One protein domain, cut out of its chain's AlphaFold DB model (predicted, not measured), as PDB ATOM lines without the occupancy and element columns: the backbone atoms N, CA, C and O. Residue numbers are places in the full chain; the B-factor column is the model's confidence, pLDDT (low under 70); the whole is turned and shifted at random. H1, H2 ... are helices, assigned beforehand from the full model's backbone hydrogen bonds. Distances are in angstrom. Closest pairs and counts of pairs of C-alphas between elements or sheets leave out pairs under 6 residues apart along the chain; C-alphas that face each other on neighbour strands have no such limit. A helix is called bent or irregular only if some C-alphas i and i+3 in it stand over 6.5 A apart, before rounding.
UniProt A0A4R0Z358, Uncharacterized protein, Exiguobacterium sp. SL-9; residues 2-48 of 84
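AT A GLANCE: This is residues 2 to 48 of the 84 residues of an uncharacterized protein of Exiguobacterium sp. SL-9 (UniProt A0A4R0Z358). A short helix, H1, and a long helix, H2, make a lopsided V, folding back at a tight link; H2 makes the length, and residues 26 to 48 stick out free. The printed part has 47 residues with two named helices, H1 then H2, and no named strand; the class is all helix. It is extended, with a radius of gyration of the C-alphas of 15.5 A and spans of 47 by 18 by 11 A.

HOW THE PARTS SIT: H1, residues 2 to 12, and H2, residues 15 to 47, are close but not clearly touching; their closest C-alphas, those of Gln 10 and Leu 18, are 6.4 A apart. They run opposite ways at a steep tilt of 40 degrees. In H1 every O i to N i+4 pair is within hydrogen-bond range, in H2 24 of 29.

IN THESE COORDINATES: H1 begins at C-alpha 2 (141.638, 53.076, 11.284) and is 16.1 A long. H2, 46.1 A long, ends at C-alpha 47 (125.003, 61.341, 35.199). H2 is irregular: C-alphas 16 and 19 are 7.3 A apart.

THE WHOLE: The C-alphas farthest apart, those of Asp 16 and Gly 48, are 47.2 A apart. The printed part has no cut. Mean pLDDT of the printed part is 83.5; residues 2 to 3 are under 70.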
ATOM      1  N   GLY A   2     142.230  52.762  12.603       59.69
ATOM      2  CA  GLY A   2     141.638  53.076  11.284       59.69
ATOM      3  C   GLY A   2     142.141  52.208  10.120       59.69
ATOM      4  O   GLY A   2     141.353  51.792   9.279       59.69
ATOM      5  N   ILE A   3     143.437  51.881  10.110       62.69
ATOM      6  CA  ILE A   3     144.092  51.220   8.967       62.69
ATOM      7  C   ILE A   3     143.612  49.771   8.800       62.69
ATOM      8  O   ILE A   3     143.288  49.357   7.699       62.69
ATOM      9  N   GLN A   4     143.468  49.012   9.893       72.38
ATOM     10  CA  GLN A   4     143.025  47.608   9.844       72.38
ATOM     11  C   GLN A   4     141.606  47.460   9.278       72.38
ATOM     12  O   GLN A   4     141.358  46.601   8.436       72.38
ATOM     13  N   PHE A   5     140.678  48.316   9.715       74.12
ATOM     14  CA  PHE A   5     139.303  48.317   9.220       74.12
ATOM     15  C   PHE A   5     139.235  48.719   7.741       74.12
ATOM     16  O   PHE A   5     138.530  48.078   6.966       74.12
ATOM     17  N   GLN A   6     140.026  49.715   7.332       74.50
ATOM     18  CA  GLN A   6     140.146  50.113   5.929       74.50
ATOM     19  C   GLN A   6     140.710  48.979   5.070       74.50
ATOM     20  O   GLN A   6     140.128  48.675   4.037       74.50
ATOM     21  N   THR A   7     141.773  48.294   5.503       79.44
ATOM     22  CA  THR A   7     142.342  47.158   4.759       79.44
ATOM     23  C   THR A   7     141.353  45.997   4.631       79.44
ATOM     24  O   THR A   7     141.278  45.377   3.574       79.44
ATOM     25  N   LEU A   8     140.568  45.703   5.673       77.56
ATOM     26  CA  LEU A   8     139.528  44.670   5.604       77.56
ATOM     27  C   LEU A   8     138.410  45.041   4.622       77.56
ATOM     28  O   LEU A   8     138.013  44.199   3.823       77.56
ATOM     29  N   LEU A   9     137.950  46.295   4.644       80.38
ATOM     30  CA  LEU A   9     136.974  46.811   3.678       80.38
ATOM     31  C   LEU A   9     137.517  46.736   2.247       80.38
ATOM     32  O   LEU A   9     136.866  46.181   1.370       80.38
ATOM     33  N   GLN A  10     138.734  47.229   2.022       79.62
ATOM     34  CA  GLN A  10     139.368  47.245   0.701       79.62
ATOM     35  C   GLN A  10     139.567  45.836   0.120       79.62
ATOM     36  O   GLN A  10     139.518  45.676  -1.091       79.62
ATOM     37  N   ARG A  11     139.761  44.808   0.962       80.12
ATOM     38  CA  ARG A  11     139.889  43.407   0.519       80.12
ATOM     39  C   ARG A  11     138.571  42.760   0.093       80.12
ATOM     40  O   ARG A  11     138.610  41.773  -0.630       80.12
ATOM     41  N   GLN A  12     137.433  43.250   0.581       80.56
ATOM     42  CA  GLN A  12     136.122  42.636   0.335       80.56
ATOM     43  C   GLN A  12     135.313  43.344  -0.755       80.56
ATOM     44  O   GLN A  12     134.259  42.849  -1.144       80.56
ATOM     45  N   ILE A  13     135.777  44.502  -1.229       82.31
ATOM     46  CA  ILE A  13     135.042  45.352  -2.163       82.31
ATOM     47  C   ILE A  13     135.756  45.351  -3.506       82.31
ATOM     48  O   ILE A  13     136.973  45.505  -3.581       82.31
ATOM     49  N   GLU A  14     134.976  45.208  -4.569       82.19
ATOM     50  CA  GLU A  14     135.467  45.287  -5.937       82.19
ATOM     51  C   GLU A  14     136.079  46.681  -6.214       82.19
ATOM     52  O   GLU A  14     135.513  47.691  -5.773       82.19
ATOM     53  N   PRO A  15     137.230  46.772  -6.912       79.31
ATOM     54  CA  PRO A  15     138.013  48.009  -7.017       79.31
ATOM     55  C   PRO A  15     137.211  49.229  -7.489       79.31
ATOM     56  O   PRO A  15     137.408  50.334  -6.982       79.31
ATOM     57  N   ASP A  16     136.248  49.016  -8.386       85.81
ATOM     58  CA  ASP A  16     135.408  50.062  -8.977       85.81
ATOM     59  C   ASP A  16     134.458  50.730  -7.965       85.81
ATOM     60  O   ASP A  16     134.061  51.889  -8.130       85.81
ATOM     61  N   TYR A  17     134.107  50.032  -6.882       84.50
ATOM     62  CA  TYR A  17     133.203  50.530  -5.840       84.50
ATOM     63  C   TYR A  17     133.929  51.007  -4.581       84.50
ATOM     64  O   TYR A  17     133.314  51.652  -3.726       84.50
ATOM     65  N   LEU A  18     135.233  50.751  -4.473       84.69
ATOM     66  CA  LEU A  18     136.040  51.018  -3.282       84.69
ATOM     67  C   LEU A  18     135.966  52.486  -2.840       84.69
ATOM     68  O   LEU A  18     135.745  52.768  -1.661       84.69
ATOM     69  N   GLY A  19     136.054  53.421  -3.792       84.06
ATOM     70  CA  GLY A  19     135.912  54.852  -3.516       84.06
ATOM     71  C   GLY A  19     134.535  55.213  -2.952       84.06
ATOM     72  O   GLY A  19     134.445  55.903  -1.942       84.06
ATOM     73  N   ARG A  20     133.456  54.681  -3.545       88.38
ATOM     74  CA  ARG A  20     132.073  54.962  -3.117       88.38
ATOM     75  C   ARG A  20     131.804  54.435  -1.713       88.38
ATOM     76  O   ARG A  20     131.243  55.151  -0.885       88.38
ATOM     77  N   VAL A  21     132.229  53.204  -1.432       86.88
ATOM     78  CA  VAL A  21     132.007  52.586  -0.122       86.88
ATOM     79  C   VAL A  21     132.802  53.306   0.963       86.88
ATOM     80  O   VAL A  21     132.246  53.613   2.017       86.88
ATOM     81  N   LEU A  22     134.068  53.650   0.705       86.25
ATOM     82  CA  LEU A  22     134.859  54.417   1.666       86.25
ATOM     83  C   LEU A  22     134.240  55.793   1.933       86.25
ATOM     84  O   LEU A  22     134.111  56.169   3.098       86.25
ATOM     85  N   THR A  23     133.783  56.515   0.906       89.12
ATOM     86  CA  THR A  23     133.099  57.805   1.093       89.12
ATOM     87  C   THR A  23     131.862  57.674   1.978       89.12
ATOM     88  O   THR A  23     131.690  58.491   2.880       89.12
ATOM     89  N   VAL A  24     131.034  56.643   1.789       90.44
ATOM     90  CA  VAL A  24     129.854  56.402   2.642       90.44
ATOM     91  C   VAL A  24     130.260  56.132   4.092       90.44
ATOM     92  O   VAL A  24     129.672  56.696   5.013       90.44
ATOM     93  N   VAL A  25     131.290  55.313   4.310       87.44
ATOM     94  CA  VAL A  25     131.788  54.993   5.656       87.44
ATOM     95  C   VAL A  25     132.343  56.234   6.358       87.44
ATOM     96  O   VAL A  25     132.055  56.454   7.537       87.44
ATOM     97  N   TYR A  26     133.103  57.075   5.651       86.94
ATOM     98  CA  TYR A  26     133.602  58.329   6.216       86.94
ATOM     99  C   TYR A  26     132.487  59.348   6.444       86.94
ATOM    100  O   TYR A  26     132.503  60.028   7.466       86.94
ATOM    101  N   ALA A  27     131.500  59.430   5.549       90.50
ATOM    102  CA  ALA A  27     130.334  60.287   5.736       90.50
ATOM    103  C   ALA A  27     129.534  59.868   6.977       90.50
ATOM    104  O   ALA A  27     129.177  60.714   7.794       90.50
ATOM    105  N   LEU A  28     129.333  58.561   7.177       89.44
ATOM    106  CA  LEU A  28     128.711  58.019   8.384       89.44
ATOM    107  C   LEU A  28     129.507  58.376   9.641       89.44
ATOM    108  O   LEU A  28     128.916  58.855  10.603       89.44
ATOM    109  N   GLN A  29     130.833  58.208   9.641       86.62
ATOM    110  CA  GLN A  29     131.663  58.652  10.769       86.62
ATOM    111  C   GLN A  29     131.535  60.156  11.025       86.62
ATOM    112  O   GLN A  29     131.401  60.571  12.176       86.62
ATOM    113  N   GLY A  30     131.542  60.960   9.961       87.62
ATOM    114  CA  GLY A  30     131.405  62.410  10.040       87.62
ATOM    115  C   GLY A  30     130.072  62.848  10.643       87.62
ATOM    116  O   GLY A  30     130.050  63.795  11.422       87.62
ATOM    117  N   ILE A  31     128.981  62.139  10.344       90.81
ATOM    118  CA  ILE A  31     127.656  62.407  10.922       90.81
ATOM    119  C   ILE A  31     127.571  61.878  12.354       90.81
ATOM    120  O   ILE A  31     127.024  62.547  13.221       90.81
ATOM    121  N   LEU A  32     128.124  60.704  12.652       88.94
ATOM    122  CA  LEU A  32     128.021  60.115  13.989       88.94
ATOM    123  C   LEU A  32     128.815  60.891  15.051       88.94
ATOM    124  O   LEU A  32     128.416  60.891  16.213       88.94
ATOM    125  N   ALA A  33     129.894  61.582  14.674       86.00
ATOM    126  CA  ALA A  33     130.694  62.387  15.600       86.00
ATOM    127  C   ALA A  33     129.888  63.492  16.326       86.00
ATOM    128  O   ALA A  33     129.838  63.459  17.558       86.00
ATOM    129  N   PRO A  34     129.208  64.436  15.640       89.81
ATOM    130  CA  PRO A  34     128.399  65.457  16.305       89.81
ATOM    131  C   PRO A  34     127.233  64.869  17.106       89.81
ATOM    132  O   PRO A  34     126.919  65.386  18.173       89.81
ATOM    133  N   PHE A  35     126.635  63.760  16.660       90.31
ATOM    134  CA  PHE A  35     125.609  63.056  17.439       90.31
ATOM    135  C   PHE A  35     126.171  62.469  18.736       90.31
ATOM    136  O   PHE A  35     125.542  62.586  19.786       90.31
ATOM    137  N   GLY A  36     127.365  61.874  18.679       86.31
ATOM    138  CA  GLY A  36     128.072  61.373  19.853       86.31
ATOM    139  C   GLY A  36     128.405  62.487  20.843       86.31
ATOM    140  O   GLY A  36     128.231  62.299  22.043       86.31
ATOM    141  N   TYR A  37     128.809  63.662  20.354       86.69
ATOM    142  CA  TYR A  37     129.052  64.824  21.211       86.69
ATOM    143  C   TYR A  37     127.770  65.376  21.831       86.69
ATOM    144  O   TYR A  37     127.762  65.684  23.019       86.69
ATOM    145  N   LEU A  38     126.682  65.459  21.064       89.75
ATOM    146  CA  LEU A  38     125.401  65.952  21.562       89.75
ATOM    147  C   LEU A  38     124.821  65.014  22.628       89.75
ATOM    148  O   LEU A  38     124.453  65.467  23.710       89.75
ATOM    149  N   LEU A  39     124.801  63.705  22.359       87.56
ATOM    150  CA  LEU A  39     124.358  62.702  23.331       87.56
ATOM    151  C   LEU A  39     125.293  62.625  24.538       87.56
ATOM    152  O   LEU A  39     124.825  62.581  25.671       87.56
ATOM    153  N   GLY A  40     126.607  62.627  24.308       85.19
ATOM    154  CA  GLY A  40     127.608  62.561  25.367       85.19
ATOM    155  C   GLY A  40     127.543  63.766  26.300       85.19
ATOM    156  O   GLY A  40     127.580  63.585  27.510       85.19
ATOM    157  N   GLY A  41     127.382  64.973  25.751       84.38
ATOM    158  CA  GLY A  41     127.210  66.202  26.526       84.38
ATOM    159  C   GLY A  41     125.907  66.209  27.323       84.38
ATOM    160  O   GLY A  41     125.938  66.382  28.536       84.38
ATOM    161  N   ALA A  42     124.774  65.914  26.676       87.50
ATOM    162  CA  ALA A  42     123.477  65.879  27.355       87.50
ATOM    163  C   ALA A  42     123.435  64.843  28.494       87.50
ATOM    164  O   ALA A  42     122.887  65.100  29.564       87.50
ATOM    165  N   LEU A  43     124.046  63.672  28.292       84.38
ATOM    166  CA  LEU A  43     124.155  62.653  29.336       84.38
ATOM    167  C   LEU A  43     125.156  63.043  30.436       84.38
ATOM    168  O   LEU A  43     125.009  62.586  31.574       84.38
ATOM    169  N   ALA A  44     126.163  63.871  30.129       83.81
ATOM    170  CA  ALA A  44     127.178  64.291  31.097       83.81
ATOM    171  C   ALA A  44     126.583  65.200  32.167       83.81
ATOM    172  O   ALA A  44     126.960  65.082  33.336       83.81
ATOM    173  N   ASP A  45     125.610  66.022  31.780       83.94
ATOM    174  CA  ASP A  45     124.888  66.905  32.692       83.94
ATOM    175  C   ASP A  45     124.003  66.126  33.677       83.94
ATOM    176  O   ASP A  45     123.783  66.573  34.800       83.94
ATOM    177  N   TRP A  46     123.508  64.944  33.288       82.19
ATOM    178  CA  TRP A  46     122.597  64.139  34.114       82.19
ATOM    179  C   TRP A  46     123.316  63.145  35.026       82.19
ATOM    180  O   TRP A  46     122.918  62.954  36.174       82.19
ATOM    181  N   VAL A  47     124.351  62.475  34.515       82.00
ATOM    182  CA  VAL A  47     125.003  61.341  35.199       82.00
ATOM    183  C   VAL A  47     126.374  61.735  35.767       82.00
ATOM    184  O   VAL A  47     126.956  61.018  36.580       82.00
ATOM    185  N   GLY A  48     126.888  62.904  35.384       79.81
ATOM    186  CA  GLY A  48     128.222  63.361  35.737       79.81
ATOM    187  C   GLY A  48     129.300  62.735  34.849       79.81
ATOM    188  O   GLY A  48     129.289  61.548  34.514       79.81
TER     189      GLY A  48